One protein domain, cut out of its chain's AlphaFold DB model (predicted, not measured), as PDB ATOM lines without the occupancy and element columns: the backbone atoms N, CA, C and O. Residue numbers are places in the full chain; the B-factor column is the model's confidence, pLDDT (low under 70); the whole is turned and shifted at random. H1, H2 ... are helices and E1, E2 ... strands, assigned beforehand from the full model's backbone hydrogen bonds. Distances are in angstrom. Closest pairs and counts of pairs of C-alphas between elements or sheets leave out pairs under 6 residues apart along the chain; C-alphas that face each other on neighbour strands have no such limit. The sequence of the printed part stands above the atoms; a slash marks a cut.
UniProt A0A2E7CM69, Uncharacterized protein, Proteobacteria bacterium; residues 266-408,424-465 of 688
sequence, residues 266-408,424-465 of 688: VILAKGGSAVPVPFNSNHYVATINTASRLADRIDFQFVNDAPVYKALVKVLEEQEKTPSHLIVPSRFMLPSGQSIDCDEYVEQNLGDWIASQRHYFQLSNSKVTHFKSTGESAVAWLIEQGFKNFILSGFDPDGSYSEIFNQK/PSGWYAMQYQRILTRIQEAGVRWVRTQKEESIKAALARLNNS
ATOM      1  N   VAL A 266     217.237 464.748 391.161       94.75
ATOM      2  CA  VAL A 266     216.181 464.018 391.869       94.75
ATOM      3  C   VAL A 266     214.834 464.500 391.347       94.75
ATOM      4  O   VAL A 266     214.449 465.644 391.579       94.75
ATOM      5  N   ILE A 267     214.122 463.631 390.634       93.94
ATOM      6  CA  ILE A 267     212.791 463.899 390.096       93.94
ATOM      7  C   ILE A 267     211.746 463.374 391.082       93.94
ATOM      8  O   ILE A 267     211.672 462.170 391.340       93.94
ATOM      9  N   LEU A 268     210.926 464.282 391.609       90.38
ATOM     10  CA  LEU A 268     209.929 464.021 392.641       90.38
ATOM     11  C   LEU A 268     208.507 464.035 392.094       90.38
ATOM     12  O   LEU A 268     208.026 465.054 391.591       90.38
ATOM     13  N   ALA A 269     207.817 462.920 392.300       87.44
ATOM     14  CA  ALA A 269     206.397 462.719 392.056       87.44
ATOM     15  C   ALA A 269     205.660 462.343 393.358       87.44
ATOM     16  O   ALA A 269     206.256 462.242 394.427       87.44
ATOM     17  N   LYS A 270     204.333 462.180 393.290       76.56
ATOM     18  CA  LYS A 270     203.464 461.967 394.467       76.56
ATOM     19  C   LYS A 270     203.127 460.501 394.782       76.56
ATOM     20  O   LYS A 270     202.244 460.251 395.598       76.56
ATOM     21  N   GLY A 271     203.745 459.547 394.101       73.25
ATOM     22  CA  GLY A 271     203.470 458.126 394.300       73.25
ATOM     23  C   GLY A 271     203.817 457.615 395.701       73.25
ATOM     24  O   GLY A 271     204.486 458.284 396.484       73.25
ATOM     25  N   GLY A 272     203.385 456.403 396.020       70.44
ATOM     26  CA  GLY A 272     203.599 455.745 397.300       70.44
ATOM     27  C   GLY A 272     205.055 455.462 397.669       70.44
ATOM     28  O   GLY A 272     205.363 455.300 398.850       70.44
ATOM     29  N   SER A 273     205.953 455.451 396.684       74.62
ATOM     30  CA  SER A 273     207.410 455.416 396.877       74.62
ATOM     31  C   SER A 273     208.061 456.794 397.053       74.62
ATOM     32  O   SER A 273     209.290 456.884 397.059       74.62
ATOM     33  N   ALA A 274     207.282 457.876 397.153       81.38
ATOM     34  CA  ALA A 274     207.824 459.220 397.313       81.38
ATOM     35  C   ALA A 274     208.482 459.385 398.687       81.38
ATOM     36  O   ALA A 274     207.881 459.070 399.716       81.38
ATOM     37  N   VAL A 275     209.701 459.918 398.692       83.31
ATOM     38  CA  VAL A 275     210.459 460.213 399.912       83.31
ATOM     39  C   VAL A 275     210.750 461.713 400.008       83.31
ATOM     40  O   VAL A 275     210.966 462.350 398.973       83.31
ATOM     41  N   PRO A 276     210.756 462.305 401.217       85.50
ATOM     42  CA  PRO A 276     211.205 463.679 401.399       85.50
ATOM     43  C   PRO A 276     212.653 463.872 400.940       85.50
ATOM     44  O   PRO A 276     213.518 463.029 401.194       85.50
ATOM     45  N   VAL A 277     212.923 465.003 400.291       86.75
ATOM     46  CA  VAL A 277     214.238 465.363 399.759       86.75
ATOM     47  C   VAL A 277     214.760 466.599 400.484       86.75
ATOM     48  O   VAL A 277     214.285 467.710 400.218       86.75
ATOM     49  N   PRO A 278     215.738 466.427 401.390       83.50
ATOM     50  CA  PRO A 278     216.352 467.552 402.067       83.50
ATOM     51  C   PRO A 278     217.283 468.314 401.125       83.50
ATOM     52  O   PRO A 278     217.888 467.728 400.218       83.50
ATOM     53  N   PHE A 279     217.453 469.613 401.368       83.88
ATOM     54  CA  PHE A 279     218.390 470.416 400.584       83.88
ATOM     55  C   PHE A 279     219.829 469.897 400.729       83.88
ATOM     56  O   PHE A 279     220.345 469.710 401.831       83.88
ATOM     57  N   ASN A 280     220.506 469.694 399.595       81.25
ATOM     58  CA  ASN A 280     221.918 469.339 399.549       81.25
ATOM     59  C   ASN A 280     222.554 469.875 398.257       81.25
ATOM     60  O   ASN A 280     221.966 469.790 397.180       81.25
ATOM     61  N   SER A 281     223.789 470.371 398.334       83.62
ATOM     62  CA  SER A 281     224.542 470.869 397.176       83.62
ATOM     63  C   SER A 281     224.897 469.799 396.136       83.62
ATOM     64  O   SER A 281     225.320 470.162 395.042       83.62
ATOM     65  N   ASN A 282     224.724 468.510 396.436       86.75
ATOM     66  CA  ASN A 282     225.164 467.388 395.599       86.75
ATOM     67  C   ASN A 282     224.124 466.899 394.584       86.75
ATOM     68  O   ASN A 282     224.439 466.035 393.776       86.75
ATOM     69  N   HIS A 283     222.897 467.416 394.611       91.94
ATOM     70  CA  HIS A 283     221.893 467.116 393.589       91.94
ATOM     71  C   HIS A 283     221.031 468.342 393.276       91.94
ATOM     72  O   HIS A 283     221.056 469.332 394.009       91.94
ATOM     73  N   TYR A 284     220.354 468.308 392.133       95.00
ATOM     74  CA  TYR A 284     219.261 469.221 391.811       95.00
ATOM     75  C   TYR A 284     217.929 468.561 392.149       95.00
ATOM     76  O   TYR A 284     217.811 467.336 392.073       95.00
ATOM     77  N   VAL A 285     216.920 469.362 392.474       94.25
ATOM     78  CA  VAL A 285     215.565 468.878 392.740       94.25
ATOM     79  C   VAL A 285     214.614 469.341 391.644       94.25
ATOM     80  O   VAL A 285     214.377 470.537 391.469       94.25
ATOM     81  N   ALA A 286     214.051 468.374 390.923       94.44
ATOM     82  CA  ALA A 286     213.006 468.579 389.935       94.44
ATOM     83  C   ALA A 286     211.669 468.060 390.478       94.44
ATOM     84  O   ALA A 286     211.537 466.883 390.798       94.44
ATOM     85  N   THR A 287     210.657 468.911 390.571       91.88
ATOM     86  CA  THR A 287     209.334 468.544 391.084       91.88
ATOM     87  C   THR A 287     208.314 468.535 389.957       91.88
ATOM     88  O   THR A 287     208.309 469.406 389.083       91.88
ATOM     89  N   ILE A 288     207.418 467.548 389.986       87.69
ATOM     90  CA  ILE A 288     206.266 467.496 389.087       87.69
ATOM     91  C   ILE A 288     204.964 467.643 389.864       87.69
ATOM     92  O   ILE A 288     204.849 467.242 391.028       87.69
ATOM     93  N   ASN A 289     203.945 468.185 389.198       81.69
ATOM     94  CA  ASN A 289     202.644 468.447 389.800       81.69
ATOM     95  C   ASN A 289     202.822 469.213 391.125       81.69
ATOM     96  O   ASN A 289     203.527 470.209 391.186       81.69
ATOM     97  N   THR A 290     202.231 468.708 392.205       77.81
ATOM     98  CA  THR A 290     202.243 469.313 393.544       77.81
ATOM     99  C   THR A 290     203.260 468.619 394.486       77.81
ATOM    100  O   THR A 290     203.169 468.731 395.709       77.81
ATOM    101  N   ALA A 291     204.231 467.868 393.944       84.75
ATOM    102  CA  ALA A 291     205.260 467.161 394.726       84.75
ATOM    103  C   ALA A 291     206.262 468.093 395.438       84.75
ATOM    104  O   ALA A 291     207.017 467.645 396.293       84.75
ATOM    105  N   SER A 292     206.204 469.394 395.157       82.94
ATOM    106  CA  SER A 292     206.936 470.488 395.811       82.94
ATOM    107  C   SER A 292     206.889 470.435 397.344       82.94
ATOM    108  O   SER A 292     207.827 470.850 398.019       82.94
ATOM    109  N   ARG A 293     205.823 469.842 397.903       82.31
ATOM    110  CA  ARG A 293     205.661 469.638 399.349       82.31
ATOM    111  C   ARG A 293     206.718 468.726 399.974       82.31
ATOM    112  O   ARG A 293     206.926 468.808 401.177       82.31
ATOM    113  N   LEU A 294     207.350 467.868 399.178       84.06
ATOM    114  CA  LEU A 294     208.322 466.874 399.632       84.06
ATOM    115  C   LEU A 294     209.771 467.363 399.554       84.06
ATOM    116  O   LEU A 294     210.665 466.607 399.911       84.06
ATOM    117  N   ALA A 295     210.020 468.584 399.081       86.31
ATOM    118  CA  ALA A 295     211.367 469.108 398.881       86.31
ATOM    119  C   ALA A 295     211.605 470.381 399.690       86.31
ATOM    120  O   ALA A 295     210.756 471.270 399.679       86.31
ATOM    121  N   ASP A 296     212.769 470.518 400.323       85.31
ATOM    122  CA  ASP A 296     213.151 471.770 401.001       85.31
ATOM    123  C   ASP A 296     213.427 472.904 400.003       85.31
ATOM    124  O   ASP A 296     213.152 474.069 400.280       85.31
ATOM    125  N   ARG A 297     213.943 472.553 398.819       87.88
ATOM    126  CA  ARG A 297     214.268 473.469 397.720       87.88
ATOM    127  C   ARG A 297     213.784 472.896 396.394       87.88
ATOM    128  O   ARG A 297     213.797 471.684 396.198       87.88
ATOM    129  N   ILE A 298     213.406 473.782 395.475       90.31
ATOM    130  CA  ILE A 298     212.953 473.424 394.132       90.31
ATOM    131  C   ILE A 298     213.862 474.114 393.111       90.31
ATOM    132  O   ILE A 298     213.853 475.338 392.990       90.31
ATOM    133  N   ASP A 299     214.653 473.336 392.376       91.00
ATOM    134  CA  ASP A 299     215.468 473.878 391.284       91.00
ATOM    135  C   ASP A 299     214.647 473.962 389.999       91.00
ATOM    136  O   ASP A 299     214.611 475.010 389.362       91.00
ATOM    137  N   PHE A 300     213.919 472.893 389.666       91.44
ATOM    138  CA  PHE A 300     213.080 472.821 388.469       91.44
ATOM    139  C   PHE A 300     211.653 472.422 388.840       91.44
ATOM    140  O   PHE A 300     211.428 471.343 389.379       91.44
ATOM    141  N   GLN A 301     210.671 473.255 388.518       89.62
ATOM    142  CA  GLN A 301     209.259 472.927 388.689       89.62
ATOM    143  C   GLN A 301     208.614 472.732 387.325       89.62
ATOM    144  O   GLN A 301     208.517 473.680 386.553       89.62
ATOM    145  N   PHE A 302     208.126 471.528 387.047       87.81
ATOM    146  CA  PHE A 302     207.463 471.222 385.782       87.81
ATOM    147  C   PHE A 302     205.950 471.298 385.909       87.81
ATOM    148  O   PHE A 302     205.359 470.828 386.890       87.81
ATOM    149  N   VAL A 303     205.326 471.850 384.873       80.94
ATOM    150  CA  VAL A 303     203.875 471.953 384.729       80.94
ATOM    151  C   VAL A 303     203.503 471.588 383.302       80.94
ATOM    152  O   VAL A 303     204.163 472.033 382.372       80.94
ATOM    153  N   ASN A 304     202.448 470.791 383.127       75.44
ATOM    154  CA  ASN A 304     202.019 470.319 381.808       75.44
ATOM    155  C   ASN A 304     200.647 470.860 381.370       75.44
ATOM    156  O   ASN A 304     200.361 470.897 380.179       75.44
ATOM    157  N   ASP A 305     199.796 471.280 382.307       71.75
ATOM    158  CA  ASP A 305     198.441 471.753 382.016       71.75
ATOM    159  C   ASP A 305     197.962 472.811 383.025       71.75
ATOM    160  O   ASP A 305     198.542 472.991 384.101       71.75
ATOM    161  N   ALA A 306     196.904 473.531 382.648       70.81
ATOM    162  CA  ALA A 306     196.327 474.621 383.432       70.81
ATOM    163  C   ALA A 306     195.762 474.167 384.801       70.81
ATOM    164  O   ALA A 306     195.995 474.850 385.802       70.81
ATOM    165  N   PRO A 307     195.059 473.022 384.919       73.44
ATOM    166  CA  PRO A 307     194.651 472.490 386.222       73.44
ATOM    167  C   PRO A 307     195.817 472.195 387.174       73.44
ATOM    168  O   PRO A 307     195.774 472.590 388.343       73.44
ATOM    169  N   VAL A 308     196.865 471.525 386.685       73.75
ATOM    170  CA  VAL A 308     198.085 471.230 387.445       73.75
ATOM    171  C   VAL A 308     198.766 472.525 387.861       73.75
ATOM    172  O   VAL A 308     199.197 472.635 389.009       73.75
ATOM    173  N   TYR A 309     198.804 473.514 386.968       76.88
ATOM    174  CA  TYR A 309     199.305 474.848 387.266       76.88
ATOM    175  C   TYR A 309     198.554 475.487 388.440       76.88
ATOM    176  O   TYR A 309     199.159 475.838 389.451       76.88
ATOM    177  N   LYS A 310     197.221 475.568 388.356       74.56
ATOM    178  CA  LYS A 310     196.380 476.179 389.393       74.56
ATOM    179  C   LYS A 310     196.539 475.488 390.748       74.56
ATOM    180  O   LYS A 310     196.611 476.150 391.781       74.56
ATOM    181  N   ALA A 311     196.612 474.157 390.751       75.31
ATOM    182  CA  ALA A 311     196.837 473.384 391.968       75.31
ATOM    183  C   ALA A 311     198.238 473.615 392.558       75.31
ATOM    184  O   ALA A 311     198.383 473.656 393.777       75.31
ATOM    185  N   LEU A 312     199.261 473.767 391.714       78.56
ATOM    186  CA  LEU A 312     200.633 474.051 392.132       78.56
ATOM    187  C   LEU A 312     200.768 475.434 392.771       78.56
ATOM    188  O   LEU A 312     201.393 475.530 393.821       78.56
ATOM    189  N   VAL A 313     200.193 476.479 392.169       73.50
ATOM    190  CA  VAL A 313     200.300 477.865 392.664       73.50
ATOM    191  C   VAL A 313     199.867 477.955 394.120       73.50
ATOM    192  O   VAL A 313     200.643 478.400 394.960       73.50
ATOM    193  N   LYS A 314     198.693 477.396 394.435       72.81
ATOM    194  CA  LYS A 314     198.180 477.338 395.806       72.81
ATOM    195  C   LYS A 314     199.176 476.681 396.769       72.81
ATOM    196  O   LYS A 314     199.350 477.136 397.890       72.81
ATOM    197  N   VAL A 315     199.850 475.618 396.331       76.00
ATOM    198  CA  VAL A 315     200.840 474.903 397.151       76.00
ATOM    199  C   VAL A 315     202.125 475.704 397.345       76.00
ATOM    200  O   VAL A 315     202.699 475.647 398.427       76.00
ATOM    201  N   LEU A 316     202.598 476.408 396.318       75.44
ATOM    202  CA  LEU A 316     203.798 477.239 396.415       75.44
ATOM    203  C   LEU A 316     203.561 478.449 397.327       75.44
ATOM    204  O   LEU A 316     204.418 478.743 398.157       75.44
ATOM    205  N   GLU A 317     202.386 479.078 397.229       74.94
ATOM    206  CA  GLU A 317     201.952 480.173 398.109       74.94
ATOM    207  C   GLU A 317     201.815 479.713 399.566       74.94
ATOM    208  O   GLU A 317     202.408 480.318 400.450       74.94
ATOM    209  N   GLU A 318     201.110 478.600 399.818       78.25
ATOM    210  CA  GLU A 318     200.941 478.023 401.166       78.25
ATOM    211  C   GLU A 318     202.273 477.685 401.853       78.25
ATOM    212  O   GLU A 318     202.344 477.644 403.079       78.25
ATOM    213  N   GLN A 319     203.313 477.372 401.077       73.69
ATOM    214  CA  GLN A 319     204.611 476.941 401.599       73.69
ATOM    215  C   GLN A 319     205.689 478.019 401.538       73.69
ATOM    216  O   GLN A 319     206.817 477.732 401.930       73.69
ATOM    217  N   GLU A 320     205.371 479.201 401.005       77.62
ATOM    218  CA  GLU A 320     206.344 480.263 400.719       77.62
ATOM    219  C   GLU A 320     207.563 479.748 399.921       77.62
ATOM    220  O   GLU A 320     208.694 480.212 400.071       77.62
ATOM    221  N   LYS A 321     207.341 478.747 399.056       76.25
ATOM    222  CA  LYS A 321     208.392 478.099 398.261       76.25
ATOM    223  C   LYS A 321     208.369 478.591 396.835       76.25
ATOM    224  O   LYS A 321     207.317 478.695 396.210       76.25
ATOM    225  N   THR A 322     209.556 478.817 396.287       76.06
ATOM    226  CA  THR A 322     209.704 479.401 394.959       76.06
ATOM    227  C   THR A 322     210.727 478.601 394.150       76.06
ATOM    228  O   THR A 322     211.826 478.330 394.642       76.06
ATOM    229  N   PRO A 323     210.362 478.122 392.945       85.81
ATOM    230  CA  PRO A 323     211.293 477.375 392.117       85.81
ATOM    231  C   PRO A 323     212.330 478.304 391.489       85.81
ATOM    232  O   PRO A 323     212.001 479.420 391.092       85.81
ATOM    233  N   SER A 324     213.565 477.815 391.338       84.50
ATOM    234  CA  SER A 324     214.601 478.546 390.587       84.50
ATOM    235  C   SER A 324     214.255 478.637 389.098       84.50
ATOM    236  O   SER A 324     214.550 479.635 388.451       84.50
ATOM    237  N   HIS A 325     213.608 477.600 388.562       82.88
ATOM    238  CA  HIS A 325     213.145 477.544 387.183       82.88
ATOM    239  C   HIS A 325     211.740 476.940 387.121       82.88
ATOM    240  O   HIS A 325     211.527 475.790 387.517       82.88
ATOM    241  N   LEU A 326     210.779 477.698 386.593       82.50
ATOM    242  CA  LEU A 326     209.435 477.211 386.292       82.50
ATOM    243  C   LEU A 326     209.367 476.790 384.820       82.50
ATOM    244  O   LEU A 326     209.436 477.635 383.932       82.50
ATOM    245  N   ILE A 327     209.230 475.491 384.565       83.06
ATOM    246  CA  ILE A 327     209.264 474.896 383.227       83.06
ATOM    247  C   ILE A 327     207.835 474.608 382.744       83.06
ATOM    248  O   ILE A 327     207.138 473.762 383.315       83.06
ATOM    249  N   VAL A 328     207.398 475.313 381.695       76.19
ATOM    250  CA  VAL A 328     206.010 475.300 381.184       76.19
ATOM    251  C   VAL A 328     205.949 475.057 379.667       76.19
ATOM    252  O   VAL A 328     206.884 475.429 378.951       76.19
ATOM    253  N   PRO A 329     204.870 474.437 379.144       69.94
ATOM    254  CA  PRO A 329     204.647 474.346 377.707       69.94
ATOM    255  C   PRO A 329     204.306 475.728 377.142       69.94
ATOM    256  O   PRO A 329     203.806 476.598 377.850       69.94
ATOM    257  N   SER A 330     204.497 475.919 375.836       64.81
ATOM    258  CA  SER A 330     204.080 477.157 375.160       64.81
ATOM    259  C   SER A 330     202.563 477.381 375.186       64.81
ATOM    260  O   SER A 330     202.100 478.509 375.053       64.81
ATOM    261  N   ARG A 331     201.773 476.311 375.345       64.19
ATOM    262  CA  ARG A 331     200.311 476.359 375.466       64.19
ATOM    263  C   ARG A 331     199.844 475.390 376.545       64.19
ATOM    264  O   ARG A 331     200.335 474.264 376.606       64.19
ATOM    265  N   PHE A 332     198.868 475.792 377.350       69.06
ATOM    266  CA  PHE A 332     198.183 474.886 378.267       69.06
ATOM    267  C   PHE A 332     196.973 474.244 377.603       69.06
ATOM    268  O   PHE A 332     196.206 474.911 376.914       69.06
ATOM    269  N   MET A 333     196.758 472.962 377.881       62.34
ATOM    270  CA  MET A 333     195.486 472.302 377.600       62.34
ATOM    271  C   MET A 333     194.509 472.564 378.749       62.34
ATOM    272  O   MET A 333     194.841 472.383 379.924       62.34
ATOM    273  N   LEU A 334     193.299 472.994 378.406       64.38
ATOM    274  CA  LEU A 334     192.183 473.165 379.327       64.38
ATOM    275  C   LEU A 334     191.413 471.842 379.483       64.38
ATOM    276  O   LEU A 334     191.420 471.018 378.567       64.38
ATOM    277  N   PRO A 335     190.670 471.645 380.591       57.50
ATOM    278  CA  PRO A 335     189.786 470.485 380.761       57.50
ATOM    279  C   PRO A 335     188.740 470.327 379.649       57.50
ATOM    280  O   PRO A 335     188.271 469.222 379.404       57.50
ATOM    281  N   SER A 336     188.388 471.423 378.971       61.34
ATOM    282  CA  SER A 336     187.499 471.436 377.805       61.34
ATOM    283  C   SER A 336     188.132 470.845 376.538       61.34
ATOM    284  O   SER A 336     187.453 470.731 375.523       61.34
ATOM    285  N   GLY A 337     189.427 470.509 376.560       55.19
ATOM    286  CA  GLY A 337     190.193 470.088 375.383       55.19
ATOM    287  C   GLY A 337     190.695 471.248 374.516       55.19
ATOM    288  O   GLY A 337     191.415 471.013 373.551       55.19
ATOM    289  N   GLN A 338     190.358 472.495 374.856       58.34
ATOM    290  CA  GLN A 338     190.886 473.686 374.187       58.34
ATOM    291  C   GLN A 338     192.314 473.991 374.652       58.34
ATOM    292  O   GLN A 338     192.668 473.703 375.793       58.34
ATOM    293  N   SER A 339     193.127 474.605 373.788       59.53
ATOM    294  CA  SER A 339     194.461 475.082 374.164       59.53
ATOM    295  C   SER A 339     194.473 476.598 374.346       59.53
ATOM    296  O   SER A 339     193.969 477.329 373.492       59.53
ATOM    297  N   ILE A 340     195.084 477.068 375.427       62.34
ATOM    298  CA  ILE A 340     195.291 478.490 375.715       62.34
ATOM    299  C   ILE A 340     196.783 478.811 375.713       62.34
ATOM    300  O   ILE A 340     197.609 477.967 376.069       62.34
ATOM    301  N   ASP A 341     197.128 480.019 375.281       71.00
ATOM    302  CA  ASP A 341     198.496 480.515 375.361       71.00
ATOM    303  C   ASP A 341     198.947 480.588 376.829       71.00
ATOM    304  O   ASP A 341     198.180 480.989 377.711       71.00
ATOM    305  N   CYS A 342     200.166 480.125 377.112       66.56
ATOM    306  CA  CYS A 342     200.665 480.094 378.485       66.56
ATOM    307  C   CYS A 342     200.822 481.511 379.051       66.56
ATOM    308  O   CYS A 342     200.506 481.727 380.218       66.56
ATOM    309  N   ASP A 343     201.234 482.486 378.239       63.22
ATOM    310  CA  ASP A 343     201.463 483.854 378.710       63.22
ATOM    311  C   ASP A 343     200.144 484.494 379.104       63.22
ATOM    312  O   ASP A 343     200.006 484.988 380.220       63.22
ATOM    313  N   GLU A 344     199.145 484.363 378.233       67.19
ATOM    314  CA  GLU A 344     197.792 484.840 378.497       67.19
ATOM    315  C   GLU A 344     197.201 484.193 379.754       67.19
ATOM    316  O   GLU A 344     196.686 484.886 380.634       67.19
ATOM    317  N   TYR A 345     197.305 482.866 379.878       69.00
ATOM    318  CA  TYR A 345     196.755 482.170 381.034       69.00
ATOM    319  C   TYR A 345     197.440 482.604 382.324       69.00
ATOM    320  O   TYR A 345     196.778 482.776 383.348       69.00
ATOM    321  N   VAL A 346     198.761 482.775 382.303       65.06
ATOM    322  CA  VAL A 346     199.474 483.063 383.536       65.06
ATOM    323  C   VAL A 346     199.417 484.539 383.927       65.06
ATOM    324  O   VAL A 346     199.305 484.815 385.116       65.06
ATOM    325  N   GLU A 347     199.425 485.480 382.985       65.38
ATOM    326  CA  GLU A 347     199.168 486.903 383.272       65.38
ATOM    327  C   GLU A 347     197.782 487.115 383.896       65.38
ATOM    328  O   GLU A 347     197.625 487.902 384.824       65.38
ATOM    329  N   GLN A 348     196.771 486.367 383.439       66.50
ATOM    330  CA  GLN A 348     195.407 486.467 383.966       66.50
ATOM    331  C   GLN A 348     195.222 485.819 385.345       66.50
ATOM    332  O   GLN A 348     194.267 486.141 386.051       66.50
ATOM    333  N   ASN A 349     196.082 484.867 385.719       63.59
ATOM    334  CA  ASN A 349     195.873 484.014 386.893       63.59
ATOM    335  C   ASN A 349     197.014 484.094 387.920       63.59
ATOM    336  O   ASN A 349     197.041 483.283 388.847       63.59
ATOM    337  N   LEU A 350     197.968 485.021 387.769       61.56
ATOM    338  CA  LEU A 350     199.153 485.076 388.622       61.56
ATOM    339  C   LEU A 350     199.795 486.467 388.718       61.56
ATOM    340  O   LEU A 350     199.657 487.285 387.819       61.56
ATOM    341  N   GLY A 351     200.574 486.692 389.781       56.38
ATOM    342  CA  GLY A 351     201.408 487.883 389.942       56.38
ATOM    343  C   GLY A 351     202.691 487.871 389.096       56.38
ATOM    344  O   GLY A 351     203.291 486.821 388.840       56.38
ATOM    345  N   ASP A 352     203.152 489.071 388.740       55.31
ATOM    346  CA  ASP A 352     204.290 489.359 387.848       55.31
ATOM    347  C   ASP A 352     205.615 488.676 388.237       55.31
ATOM    348  O   ASP A 352     206.514 488.490 387.416       55.31
ATOM    349  N   TRP A 353     205.777 488.282 389.501       53.47
ATOM    350  CA  TRP A 353     207.059 487.800 390.007       53.47
ATOM    351  C   TRP A 353     207.370 486.345 389.622       53.47
ATOM    352  O   TRP A 353     208.449 486.073 389.097       53.47
ATOM    353  N   ILE A 354     206.426 485.410 389.766       58.44
ATOM    354  CA  ILE A 354     206.612 484.028 389.270       58.44
ATOM    355  C   ILE A 354     206.664 484.022 387.729       58.44
ATOM    356  O   ILE A 354     207.274 483.136 387.129       58.44
ATOM    357  N   ALA A 355     206.109 485.054 387.076       60.75
ATOM    358  CA  ALA A 355     206.288 485.272 385.645       60.75
ATOM    359  C   ALA A 355     207.724 485.468 385.201       60.75
ATOM    360  O   ALA A 355     208.109 484.975 384.143       60.75
ATOM    361  N   SER A 356     208.533 486.090 386.048       62.09
ATOM    362  CA  SER A 356     209.939 486.329 385.748       62.09
ATOM    363  C   SER A 356     210.818 485.069 385.779       62.09
ATOM    364  O   SER A 356     211.917 485.101 385.237       62.09
ATOM    365  N   GLN A 357     210.354 483.966 386.384       60.06
ATOM    366  CA  GLN A 357     211.123 482.719 386.553       60.06
ATOM    367  C   GLN A 357     210.750 481.633 385.522       60.06
ATOM    368  O   GLN A 357     211.126 480.466 385.669       60.06
ATOM    369  N   ARG A 358     209.954 481.991 384.502       68.69
ATOM    370  CA  ARG A 358     209.424 481.063 383.495       68.69
ATOM    371  C   ARG A 358     210.451 480.719 382.420       68.69
ATOM    372  O   ARG A 358     211.079 481.590 381.829       68.69
ATOM    373  N   HIS A 359     210.523 479.433 382.101       65.62
ATOM    374  CA  HIS A 359     211.233 478.901 380.950       65.62
ATOM    375  C   HIS A 359     210.291 478.007 380.147       65.62
ATOM    376  O   HIS A 359     209.631 477.120 380.692       65.62
ATOM    377  N   TYR A 360     210.249 478.224 378.837       56.91
ATOM    378  CA  TYR A 360     209.467 477.385 377.938       56.91
ATOM    379  C   TYR A 360     210.277 476.168 377.518       56.91
ATOM    380  O   TYR A 360     211.481 476.265 377.271       56.91
ATOM    381  N   PHE A 361     209.598 475.037 377.367       55.44
ATOM    382  CA  PHE A 361     210.147 473.904 376.638       55.44
ATOM    383  C   PHE A 361     209.472 473.758 375.273       55.44
ATOM    384  O   PHE A 361     208.247 473.777 375.163       55.44
ATOM    385  N   GLN A 362     210.290 473.596 374.231       48.91
ATOM    386  CA  GLN A 362     209.880 473.184 372.890       48.91
ATOM    387  C   GLN A 362     210.776 471.995 372.523       48.91
ATOM    388  O   GLN A 362     211.933 472.188 372.164       48.91
ATOM    389  N   LEU A 363     210.279 470.773 372.735       48.16
ATOM    390  CA  LEU A 363     211.074 469.556 372.544       48.16
ATOM    391  C   LEU A 363     211.284 469.311 371.040       48.16
ATOM    392  O   LEU A 363     210.369 469.480 370.235       48.16
ATOM    393  N   SER A 364     212.513 468.960 370.672       36.06
ATOM    394  CA  SER A 364     213.080 469.105 369.320       36.06
ATOM    395  C   SER A 364     212.638 468.057 368.283       36.06
ATOM    396  O   SER A 364     212.960 468.194 367.106       36.06
ATOM    397  N   ASN A 365     211.871 467.036 368.682       36.38
ATOM    398  CA  ASN A 365     211.447 465.952 367.792       36.38
ATOM    399  C   ASN A 365     209.954 466.029 367.436       36.38
ATOM    400  O   ASN A 365     209.067 465.871 368.275       36.38
ATOM    401  N   SER A 366     209.701 466.177 366.140       31.59
ATOM    402  CA  SER A 366     208.421 466.314 365.434       31.59
ATOM    403  C   SER A 366     207.528 465.053 365.408       31.59
ATOM    404  O   SER A 366     206.785 464.838 364.457       31.59
ATOM    405  N   LYS A 367     207.532 464.228 366.467       32.19
ATOM    406  CA  LYS A 367     206.612 463.075 366.616       32.19
ATOM    407  C   LYS A 367     205.864 463.000 367.958       32.19
ATOM    408  O   LYS A 367     205.288 461.965 368.269       32.19
ATOM    409  N   VAL A 368     205.814 464.065 368.765       39.97
ATOM    410  CA  VAL A 368     205.024 464.048 370.016       39.97
ATOM    411  C   VAL A 368     204.279 465.364 370.221       39.97
ATOM    412  O   VAL A 368     204.709 466.239 370.965       39.97
ATOM    413  N   THR A 369     203.109 465.492 369.601       36.31
ATOM    414  CA  THR A 369     202.150 466.562 369.923       36.31
ATOM    415  C   THR A 369     201.393 466.321 371.233       36.31
ATOM    416  O   THR A 369     200.659 467.202 371.672       36.31
ATOM    417  N   HIS A 370     201.599 465.195 371.930       50.62
ATOM    418  CA  HIS A 370     200.883 464.892 373.174       50.62
ATOM    419  C   HIS A 370     201.765 464.184 374.214       50.62
ATOM    420  O   HIS A 370     201.732 462.959 374.333       50.62
ATOM    421  N   PHE A 371     202.515 464.945 375.023       56.25
ATOM    422  CA  PHE A 371     203.015 464.420 376.298       56.25
ATOM    423  C   PHE A 371     201.813 464.110 377.170       56.25
ATOM    424  O   PHE A 371     201.035 464.998 377.532       56.25
ATOM    425  N   LYS A 372     201.649 462.837 377.512       57.84
ATOM    426  CA  LYS A 372     200.488 462.393 378.284       57.84
ATOM    427  C   LYS A 372     200.712 462.623 379.785       57.84
ATOM    428  O   LYS A 372     199.862 462.245 380.593       57.84
ATOM    429  N   SER A 373     201.850 463.228 380.166       69.94
ATOM    430  CA  SER A 373     202.135 463.647 381.535       69.94
ATOM    431  C   SER A 373     203.279 464.634 381.743       69.94
ATOM    432  O   SER A 373     204.246 464.681 380.989       69.94
ATOM    433  N   THR A 374     203.221 465.316 382.891       76.38
ATOM    434  CA  THR A 374     204.289 466.169 383.427       76.38
ATOM    435  C   THR A 374     205.603 465.419 383.666       76.38
ATOM    436  O   THR A 374     206.672 465.985 383.472       76.38
ATOM    437  N   GLY A 375     205.542 464.150 384.088       82.31
ATOM    438  CA  GLY A 375     206.737 463.349 384.367       82.31
ATOM    439  C   GLY A 375     207.508 462.981 383.100       82.31
ATOM    440  O   GLY A 375     208.731 463.091 383.076       82.31
ATOM    441  N   GLU A 376     206.790 462.629 382.028       79.19
ATOM    442  CA  GLU A 376     207.368 462.461 380.694       79.19
ATOM    443  C   GLU A 376     208.104 463.733 380.266       79.19
ATOM    444  O   GLU A 376     209.287 463.674 379.916       79.19
ATOM    445  N   SER A 377     207.403 464.873 380.290       78.31
ATOM    446  CA  SER A 377     207.932 466.165 379.836       78.31
ATOM    447  C   SER A 377     209.181 466.570 380.616       78.31
ATOM    448  O   SER A 377     210.162 466.998 380.013       78.31
ATOM    449  N   ALA A 378     209.176 466.363 381.939       86.56
ATOM    450  CA  ALA A 378     210.305 466.683 382.807       86.56
ATOM    451  C   ALA A 378     211.579 465.935 382.410       86.56
ATOM    452  O   ALA A 378     212.634 466.536 382.221       86.56
ATOM    453  N   VAL A 379     211.463 464.619 382.236       86.88
ATOM    454  CA  VAL A 379     212.589 463.751 381.883       86.88
ATOM    455  C   VAL A 379     213.130 464.091 380.497       86.88
ATOM    456  O   VAL A 379     214.338 464.247 380.342       86.88
ATOM    457  N   ALA A 380     212.252 464.266 379.505       80.44
ATOM    458  CA  ALA A 380     212.677 464.615 378.148       80.44
ATOM    459  C   ALA A 380     213.415 465.955 378.104       80.44
ATOM    460  O   ALA A 380     214.488 466.040 377.515       80.44
ATOM    461  N   TRP A 381     212.880 466.980 378.768       84.50
ATOM    462  CA  TRP A 381     213.514 468.292 378.779       84.50
ATOM    463  C   TRP A 381     214.881 468.266 379.465       84.50
ATOM    464  O   TRP A 381     215.840 468.805 378.921       84.50
ATOM    465  N   LEU A 382     215.002 467.608 380.624       88.19
ATOM    466  CA  LEU A 382     216.279 467.504 381.340       88.19
ATOM    467  C   LEU A 382     217.338 466.756 380.512       88.19
ATOM    468  O   LEU A 382     218.497 467.166 380.480       88.19
ATOM    469  N   ILE A 383     216.946 465.698 379.800       85.06
ATOM    470  CA  ILE A 383     217.841 464.983 378.881       85.06
ATOM    471  C   ILE A 383     218.276 465.896 377.727       85.06
ATOM    472  O   ILE A 383     219.465 465.952 377.426       85.06
ATOM    473  N   GLU A 384     217.362 466.664 377.123       79.94
ATOM    474  CA  GLU A 384     217.711 467.638 376.075       79.94
ATOM    475  C   GLU A 384     218.643 468.750 376.583       79.94
ATOM    476  O   GLU A 384     219.509 469.214 375.840       79.94
ATOM    477  N   GLN A 385     218.527 469.152 377.855       79.94
ATOM    478  CA  GLN A 385     219.487 470.076 378.474       79.94
ATOM    479  C   GLN A 385     220.873 469.443 378.695       79.94
ATOM    480  O   GLN A 385     221.847 470.166 378.917       79.94
ATOM    481  N   GLY A 386     220.979 468.114 378.607       83.88
ATOM    482  CA  GLY A 386     222.223 467.354 378.704       83.88
ATOM    483  C   GLY A 386     222.470 466.680 380.055       83.88
ATOM    484  O   GLY A 386     223.586 466.215 380.282       83.88
ATOM    485  N   PHE A 387     221.478 466.620 380.954       90.94
ATOM    486  CA  PHE A 387     221.611 465.901 382.226       90.94
ATOM    487  C   PHE A 387     221.718 464.387 382.001       90.94
ATOM    488  O   PHE A 387     220.982 463.812 381.199       90.94
ATOM    489  N   LYS A 388     222.616 463.728 382.746       88.44
ATOM    490  CA  LYS A 388     222.950 462.304 382.538       88.44
ATOM    491  C   LYS A 388     222.635 461.380 383.710       88.44
ATOM    492  O   LYS A 388     222.740 460.164 383.559       88.44
ATOM    493  N   ASN A 389     222.310 461.932 384.877       93.25
ATOM    494  CA  ASN A 389     222.216 461.192 386.134       93.25
ATOM    495  C   ASN A 389     220.885 461.525 386.827       93.25
ATOM    496  O   ASN A 389     220.671 462.665 387.236       93.25
ATOM    497  N   PHE A 390     219.999 460.539 386.976       94.31
ATOM    498  CA  PHE A 390     218.640 460.747 387.489       94.31
ATOM    499  C   PHE A 390     218.313 459.870 388.701       94.31
ATOM    500  O   PHE A 390     218.662 458.693 388.762       94.31
ATOM    501  N   ILE A 391     217.576 460.425 389.659       93.12
ATOM    502  CA  ILE A 391     216.968 459.676 390.764       93.12
ATOM    503  C   ILE A 391     215.459 459.867 390.679       93.12
ATOM    504  O   ILE A 391     214.973 460.989 390.769       93.12
ATOM    505  N   LEU A 392     214.713 458.781 390.510       91.50
ATOM    506  CA  LEU A 392     213.255 458.804 390.432       91.50
ATOM    507  C   LEU A 392     212.651 458.505 391.805       91.50
ATOM    508  O   LEU A 392     212.889 457.427 392.357       91.50
ATOM    509  N   SER A 393     211.835 459.418 392.330       89.56
ATOM    510  CA  SER A 393     211.109 459.234 393.588       89.56
ATOM    511  C   SER A 393     209.616 459.496 393.414       89.56
ATOM    512  O   SER A 393     209.214 460.476 392.791       89.56
ATOM    513  N   GLY A 394     208.777 458.602 393.947       82.44
ATOM    514  CA  GLY A 394     207.321 458.730 393.845       82.44
ATOM    515  C   GLY A 394     206.732 458.357 392.484       82.44
ATOM    516  O   GLY A 394     205.631 458.798 392.157       82.44
ATOM    517  N   PHE A 395     207.442 457.562 391.683       82.06
ATOM    518  CA  PHE A 395     206.889 456.927 390.488       82.06
ATOM    519  C   PHE A 395     206.695 455.435 390.770       82.06
ATOM    520  O   PHE A 395     207.679 454.718 390.967       82.06
ATOM    521  N   ASP A 396     205.444 454.971 390.831       73.19
ATOM    522  CA  ASP A 396     205.136 453.590 391.220       73.19
ATOM    523  C   ASP A 396     204.793 452.711 390.010       73.19
ATOM    524  O   ASP A 396     203.860 453.041 389.274       73.19
ATOM    525  N   PRO A 397     205.481 451.569 389.825       66.44
ATOM    526  CA  PRO A 397     205.185 450.604 388.771       66.44
ATOM    527  C   PRO A 397     203.859 449.881 389.000       66.44
ATOM    528  O   PRO A 397     203.239 449.461 388.032       66.44
ATOM    529  N   ASP A 398     203.417 449.771 390.254       62.91
ATOM    530  CA  ASP A 398     202.248 448.970 390.639       62.91
ATOM    531  C   ASP A 398     200.964 449.808 390.734       62.91
ATOM    532  O   ASP A 398     199.897 449.298 391.064       62.91
ATOM    533  N   GLY A 399     201.050 451.117 390.470       56.56
ATOM    534  CA  GLY A 399     199.877 451.989 390.425       56.56
ATOM    535  C   GLY A 399     199.253 452.365 391.775       56.56
ATOM    536  O   GLY A 399     198.153 452.921 391.799       56.56
ATOM    537  N   SER A 400     199.937 452.107 392.894       52.94
ATOM    538  CA  SER A 400     199.432 452.211 394.275       52.94
ATOM    539  C   SER A 400     199.290 453.645 394.813       52.94
ATOM    540  O   SER A 400     199.716 453.981 395.915       52.94
ATOM    541  N   TYR A 401     198.627 454.523 394.063       45.66
ATOM    542  CA  TYR A 401     198.257 455.851 394.564       45.66
ATOM    543  C   TYR A 401     197.052 455.798 395.530       45.66
ATOM    544  O   TYR A 401     196.822 456.731 396.298       45.66
ATOM    545  N   SER A 402     196.275 454.708 395.515       44.34
ATOM    546  CA  SER A 402     195.003 454.577 396.243       44.34
ATOM    547  C   SER A 402     195.127 454.243 397.734       44.34
ATOM    548  O   SER A 402     194.192 454.519 398.483       44.34
ATOM    549  N   GLU A 403     196.239 453.672 398.203       38.62
ATOM    550  CA  GLU A 403     196.318 453.185 399.593       38.62
ATOM    551  C   GLU A 403     196.838 454.229 400.590       38.62
ATOM    552  O   GLU A 403     196.378 454.285 401.729       38.62
ATOM    553  N   ILE A 404     197.743 455.118 400.175       42.91
ATOM    554  CA  ILE A 404     198.444 456.013 401.116       42.91
ATOM    555  C   ILE A 404     197.625 457.259 401.475       42.91
ATOM    556  O   ILE A 404     197.716 457.745 402.602       42.91
ATOM    557  N   PHE A 405     196.761 457.743 400.577       39.28
ATOM    558  CA  PHE A 405     195.876 458.876 400.884       39.28
ATOM    559  C   PHE A 405     194.660 458.497 401.743       39.28
ATOM    560  O   PHE A 405     194.073 459.372 402.372       39.28
ATOM    561  N   ASN A 406     194.325 457.207 401.845       38.19
ATOM    562  CA  ASN A 406     193.270 456.735 402.745       38.19
ATOM    563  C   ASN A 406     193.736 456.581 404.205       38.19
ATOM    564  O   ASN A 406     192.896 456.401 405.083       38.19
ATOM    565  N   GLN A 407     195.043 456.672 404.495       37.72
ATOM    566  CA  GLN A 407     195.583 456.387 405.834       37.72
ATOM    567  C   GLN A 407     196.134 457.590 406.619       37.72
ATOM    568  O   GLN A 407     196.529 457.410 407.767       37.72
ATOM    569  N   LYS A 408     196.131 458.826 406.095       36.19
ATOM    570  CA  LYS A 408     196.560 460.005 406.881       36.19
ATOM    571  C   LYS A 408     195.455 461.046 407.029       36.19
ATOM    572  O   LYS A 408     195.256 461.902 406.175       36.19
ATOM    573  N   PRO A 424     192.568 455.313 387.353       45.16
ATOM    574  CA  PRO A 424     192.638 453.883 387.071       45.16
ATOM    575  C   PRO A 424     193.939 453.304 387.630       45.16
ATOM    576  O   PRO A 424     194.996 453.921 387.471       45.16
ATOM    577  N   SER A 425     193.879 452.125 388.250       48.03
ATOM    578  CA  SER A 425     195.022 451.445 388.885       48.03
ATOM    579  C   SER A 425     196.224 451.223 387.947       48.03
ATOM    580  O   SER A 425     197.318 450.953 388.419       48.03
ATOM    581  N   GLY A 426     196.076 451.418 386.631       53.12
ATOM    582  CA  GLY A 426     197.163 451.372 385.645       53.12
ATOM    583  C   GLY A 426     197.772 452.721 385.229       53.12
ATOM    584  O   GLY A 426     198.776 452.727 384.519       53.12
ATOM    585  N   TRP A 427     197.218 453.874 385.630       57.31
ATOM    586  CA  TRP A 427     197.700 455.177 385.137       57.31
ATOM    587  C   TRP A 427     199.129 455.473 385.597       57.31
ATOM    588  O   TRP A 427     199.978 455.788 384.771       57.31
ATOM    589  N   TYR A 428     199.429 455.330 386.890       64.12
ATOM    590  CA  TYR A 428     200.777 455.581 387.420       64.12
ATOM    591  C   TYR A 428     201.803 454.538 386.955       64.12
ATOM    592  O   TYR A 428     202.945 454.896 386.676       64.12
ATOM    593  N   ALA A 429     201.377 453.289 386.759       64.44
ATOM    594  CA  ALA A 429     202.199 452.258 386.134       64.44
ATOM    595  C   ALA A 429     202.591 452.656 384.698       64.44
ATOM    596  O   ALA A 429     203.763 452.640 384.329       64.44
ATOM    597  N   MET A 430     201.619 453.111 383.902       63.78
ATOM    598  CA  MET A 430     201.842 453.596 382.538       63.78
ATOM    599  C   MET A 430     202.738 454.846 382.505       63.78
ATOM    600  O   MET A 430     203.609 454.962 381.645       63.78
ATOM    601  N   GLN A 431     202.553 455.771 383.450       71.31
ATOM    602  CA  GLN A 431     203.409 456.949 383.641       71.31
ATOM    603  C   GLN A 431     204.867 456.555 383.875       71.31
ATOM    604  O   GLN A 431     205.775 457.066 383.218       71.31
ATOM    605  N   TYR A 432     205.072 455.617 384.797       76.62
ATOM    606  CA  TYR A 432     206.382 455.083 385.125       76.62
ATOM    607  C   TYR A 432     207.038 454.425 383.905       76.62
ATOM    608  O   TYR A 432     208.179 454.749 383.586       76.62
ATOM    609  N   GLN A 433     206.306 453.590 383.158       71.81
ATOM    610  CA  GLN A 433     206.837 452.934 381.958       71.81
ATOM    611  C   GLN A 433     207.262 453.925 380.866       71.81
ATOM    612  O   GLN A 433     208.319 453.754 380.258       71.81
ATOM    613  N   ARG A 434     206.500 455.003 380.646       74.12
ATOM    614  CA  ARG A 434     206.872 456.047 379.672       74.12
ATOM    615  C   ARG A 434     208.160 456.768 380.052       74.12
ATOM    616  O   ARG A 434     209.013 457.005 379.202       74.12
ATOM    617  N   ILE A 435     208.318 457.084 381.335       80.88
ATOM    618  CA  ILE A 435     209.536 457.709 381.860       80.88
ATOM    619  C   ILE A 435     210.735 456.775 381.701       80.88
ATOM    620  O   ILE A 435     211.780 457.203 381.211       80.88
ATOM    621  N   LEU A 436     210.574 455.500 382.064       80.50
ATOM    622  CA  LEU A 436     211.627 454.503 381.902       80.50
ATOM    623  C   LEU A 436     212.041 454.339 380.445       80.50
ATOM    624  O   LEU A 436     213.235 454.275 380.167       80.50
ATOM    625  N   THR A 437     211.075 454.306 379.529       74.62
ATOM    626  CA  THR A 437     211.338 454.187 378.089       74.62
ATOM    627  C   THR A 437     212.264 455.308 377.621       74.62
ATOM    628  O   THR A 437     213.328 455.029 377.081       74.62
ATOM    629  N   ARG A 438     211.953 456.567 377.957       77.75
ATOM    630  CA  ARG A 438     212.777 457.733 377.581       77.75
ATOM    631  C   ARG A 438     214.184 457.695 378.156       77.75
ATOM    632  O   ARG A 438     215.149 458.025 377.477       77.75
ATOM    633  N   ILE A 439     214.302 457.299 379.419       82.81
ATOM    634  CA  ILE A 439     215.598 457.174 380.089       82.81
ATOM    635  C   ILE A 439     216.446 456.078 379.430       82.81
ATOM    636  O   ILE A 439     217.646 456.264 379.224       82.81
ATOM    637  N   GLN A 440     215.827 454.950 379.076       77.75
ATOM    638  CA  GLN A 440     216.500 453.843 378.399       77.75
ATOM    639  C   GLN A 440     216.926 454.208 376.973       77.75
ATOM    640  O   GLN A 440     218.042 453.878 376.577       77.75
ATOM    641  N   GLU A 441     216.072 454.904 376.220       72.62
ATOM    642  CA  GLU A 441     216.386 455.424 374.883       72.62
ATOM    643  C   GLU A 441     217.546 456.422 374.919       72.62
ATOM    644  O   GLU A 441     218.425 456.389 374.062       72.62
ATOM    645  N   ALA A 442     217.582 457.284 375.937       77.00
ATOM    646  CA  ALA A 442     218.639 458.275 376.095       77.00
ATOM    647  C   ALA A 442     219.971 457.689 376.593       77.00
ATOM    648  O   ALA A 442     220.993 458.371 376.529       77.00
ATOM    649  N   GLY A 443     219.983 456.455 377.108       81.81
ATOM    650  CA  GLY A 443     221.194 455.829 377.645       81.81
ATOM    651  C   GLY A 443     221.770 456.546 378.874       81.81
ATOM    652  O   GLY A 443     222.980 456.547 379.082       81.81
ATOM    653  N   VAL A 444     220.923 457.190 379.683       86.56
ATOM    654  CA  VAL A 444     221.344 457.959 380.870       86.56
ATOM    655  C   VAL A 444     221.295 457.107 382.141       86.56
ATOM    656  O   VAL A 444     220.464 456.203 382.265       86.56
ATOM    657  N   ARG A 445     222.173 457.381 383.117       91.00
ATOM    658  CA  ARG A 445     222.165 456.665 384.402       91.00
ATOM    659  C   ARG A 445     220.930 457.053 385.201       91.00
ATOM    660  O   ARG A 445     220.610 458.236 385.338       91.00
ATOM    661  N   TRP A 446     220.287 456.066 385.809       92.00
ATOM    662  CA  TRP A 446     219.156 456.314 386.685       92.00
ATOM    663  C   TRP A 446     219.039 455.271 387.793       92.00
ATOM    664  O   TRP A 446     219.444 454.122 387.631       92.00
ATOM    665  N   VAL A 447     218.438 455.673 388.912       91.50
ATOM    666  CA  VAL A 447     217.974 454.769 389.972       91.50
ATOM    667  C   VAL A 447     216.605 455.215 390.472       91.50
ATOM    668  O   VAL A 447     216.239 456.384 390.360       91.50
ATOM    669  N   ARG A 448     215.842 454.292 391.056       88.12
ATOM    670  CA  ARG A 448     214.581 454.592 391.746       88.12
ATOM    671  C   ARG A 448     214.766 454.484 393.256       88.12
ATOM    672  O   ARG A 448     215.387 453.522 393.713       88.12
ATOM    673  N   THR A 449     214.189 455.422 394.007       86.00
ATOM    674  CA  THR A 449     214.139 455.360 395.474       86.00
ATOM    675  C   THR A 449     213.082 454.369 395.939       86.00
ATOM    676  O   THR A 449     211.950 454.379 395.447       86.00
ATOM    677  N   GLN A 450     213.420 453.546 396.925       80.88
ATOM    678  CA  GLN A 450     212.409 452.820 397.697       80.88
ATOM    679  C   GLN A 450     211.817 453.724 398.789       80.88
ATOM    680  O   GLN A 450     212.428 454.717 399.175       80.88
ATOM    681  N   LYS A 451     210.637 453.369 399.310       73.00
ATOM    682  CA  LYS A 451     209.904 454.168 400.311       73.00
ATOM    683  C   LYS A 451     210.710 454.457 401.588       73.00
ATOM    684  O   LYS A 451     210.531 455.505 402.195       73.00
ATOM    685  N   GLU A 452     211.582 453.537 401.992       75.62
ATOM    686  CA  GLU A 452     212.426 453.661 403.193       75.62
ATOM    687  C   GLU A 452     213.858 454.118 402.868       75.62
ATOM    688  O   GLU A 452     214.676 454.341 403.759       75.62
ATOM    689  N   GLU A 453     214.192 454.264 401.586       82.56
ATOM    690  CA  GLU A 453     215.552 454.544 401.161       82.56
ATOM    691  C   GLU A 453     215.861 456.043 401.194       82.56
ATOM    692  O   GLU A 453     215.194 456.864 400.566       82.56
ATOM    693  N   SER A 454     216.952 456.402 401.873       85.56
ATOM    694  CA  SER A 454     217.454 457.777 401.851       85.56
ATOM    695  C   SER A 454     217.998 458.180 400.473       85.56
ATOM    696  O   SER A 454     218.636 457.386 399.777       85.56
ATOM    697  N   ILE A 455     217.883 459.465 400.124       88.12
ATOM    698  CA  ILE A 455     218.501 460.029 398.908       88.12
ATOM    699  C   ILE A 455     220.017 459.789 398.868       88.12
ATOM    700  O   ILE A 455     220.580 459.558 397.802       88.12
ATOM    701  N   LYS A 456     220.687 459.760 400.029       87.88
ATOM    702  CA  LYS A 456     222.118 459.433 400.130       87.88
ATOM    703  C   LYS A 456     222.418 458.008 399.651       87.88
ATOM    704  O   LYS A 456     223.396 457.806 398.934       87.88
ATOM    705  N   ALA A 457     221.587 457.038 400.029       89.00
ATOM    706  CA  ALA A 457     221.726 455.655 399.578       89.00
ATOM    707  C   ALA A 457     221.438 455.529 398.073       89.00
ATOM    708  O   ALA A 457     222.212 454.891 397.357       89.00
ATOM    709  N   ALA A 458     220.414 456.226 397.571       90.31
ATOM    710  CA  ALA A 458     220.111 456.259 396.143       90.31
ATOM    711  C   ALA A 458     221.265 456.866 395.321       90.31
ATOM    712  O   ALA A 458     221.676 456.284 394.320       90.31
ATOM    713  N   LEU A 459     221.859 457.975 395.778       89.19
ATOM    714  CA  LEU A 459     223.044 458.581 395.154       89.19
ATOM    715  C   LEU A 459     224.233 457.613 395.108       89.19
ATOM    716  O   LEU A 459     224.896 457.504 394.079       89.19
ATOM    717  N   ALA A 460     224.486 456.875 396.192       89.00
ATOM    718  CA  ALA A 460     225.554 455.878 396.222       89.00
ATOM    719  C   ALA A 460     225.320 454.758 395.192       89.00
ATOM    720  O   ALA A 460     226.247 454.365 394.486       89.00
ATOM    721  N   ARG A 461     224.075 454.279 395.048       91.75
ATOM    722  CA  ARG A 461     223.722 453.281 394.027       91.75
ATOM    723  C   ARG A 461     223.849 453.829 392.610       91.75
ATOM    724  O   ARG A 461     224.358 453.126 391.742       91.75
ATOM    725  N   LEU A 462     223.435 455.074 392.379       89.94
ATOM    726  CA  LEU A 462     223.563 455.731 391.078       89.94
ATOM    727  C   LEU A 462     225.030 455.835 390.648       89.94
ATOM    728  O   LEU A 462     225.358 455.493 389.516       89.94
ATOM    729  N   ASN A 463     225.911 456.232 391.569       85.88
ATOM    730  CA  ASN A 463     227.350 456.345 391.311       85.88
ATOM    731  C   ASN A 463     228.015 454.989 391.031       85.88
ATOM    732  O   ASN A 463     228.963 454.925 390.255       85.88
ATOM    733  N   ASN A 464     227.502 453.911 391.631       84.06
ATOM    734  CA  ASN A 464     227.983 452.545 391.413       84.06
ATOM    735  C   ASN A 464     227.308 451.843 390.221       84.06
ATOM    736  O   ASN A 464     227.650 450.703 389.909       84.06
ATOM    737  N   SER A 465     226.338 452.487 389.564       79.12
ATOM    738  CA  SER A 465     225.642 451.907 388.416       79.12
ATOM    739  C   SER A 465     226.477 452.082 387.141       79.12
ATOM    740  O   SER A 465     226.993 453.179 386.890       79.12
TER     741      SER A 465
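AT A GLANCE: This is residues 266 to 408 and 424 to 465 of the 688 residues of an uncharacterized protein of Proteobacteria bacterium (UniProt A0A2E7CM69). A strongly twisted sheet of seven parallel strands makes the core, with H5 and H6 side by side on one face and H2 and H7, far from each other, on the other: three layers, helices on both faces of a sheet. Beyond the E7 and E4 end of the sheet, E4 runs on into the small hairpin E5 and E6, on which H3 packs, while the loop of residues 365 to 370 sticks out. The printed part has 185 residues, with seven named helices and nine named strands in the order E1 E2 H1 E3 H2 E4 E5 E6 H3 H4 E7 H5 E8 H6 E9 H7; the class is mixed, helices and strands. Across the large sheet the order is E7 E4 E3 E2 E1 E8 E9. The whole is compact, with a radius of gyration of the C-alphas of 16.0 A and spans of 46 by 38 by 36 A.

IN THESE COORDINATES: E1, residues 266 to 268, begins at C-alpha 266 (216.181, 464.018, 391.869). E2 is residues 284 to 288, H1 291 to 294, E3 300 to 302, H2 306 to 318 with 18.6 A, E4 325 to 329, E5 331 to 333, E6 339 to 341, H3 342 to 349, H4 352 to 355 and E7 358 to 361. H5, 374 to 385, measures 16.5 A, E8 is 389 to 393, and H6, 427 to 442, measures 23.0 A. E9 is 445 to 448, and H7, 455 to 463, ends at C-alpha 463 (227.350, 456.345, 391.311).

HOW THE PARTS SIT: E2 and E1 are parallel, with N 268 and O 286 2.8 A apart. E8 and E9 are parallel, with N 392 and O 447 2.8 A apart. E2, H1, E3 and E3, H2, E4 are strand-helix-strand units, two parallel neighbour strands with a helix between, each with a right-handed crossover. H5 touches H6, the same way at a shallow tilt of 11 degrees, closest at the C-alphas of Glu 376 and Ile 435, 5.4 A. H7 lies over E8 and E9 at a height over the sheet of 8.7 A. H1 and H2 only just touch, with 3 pairs of C-alphas within 8 A, H2 with residues 315 to 316 alone; the closest are Ser 292 and Leu 316, 7.5 A. H3 only grazes the large sheet with residues 342 to 343, and H4 is not on it. In the antiparallel hairpin E5 and E6, N 332 and O 340 are 2.8 A apart. H3, H5, H6 and H7 have every O i to N i+4 pair within hydrogen-bond range, H2 7 of 9; H1 and H4 are too short for one.

THE WHOLE: The C-alphas of Gln 348 and Asn 464, the two farthest apart, are 47.6 A apart. Residues 409 to 423 are not printed, and C-alphas 408 and 424 are 21.1 A apart. The links E1 to E2 and E7 to H5 are long. Mean pLDDT of the printed part is 73.4; it is under 70 at residues 329 to 340, 342 to 373, 397 to 408 and 424 to 430.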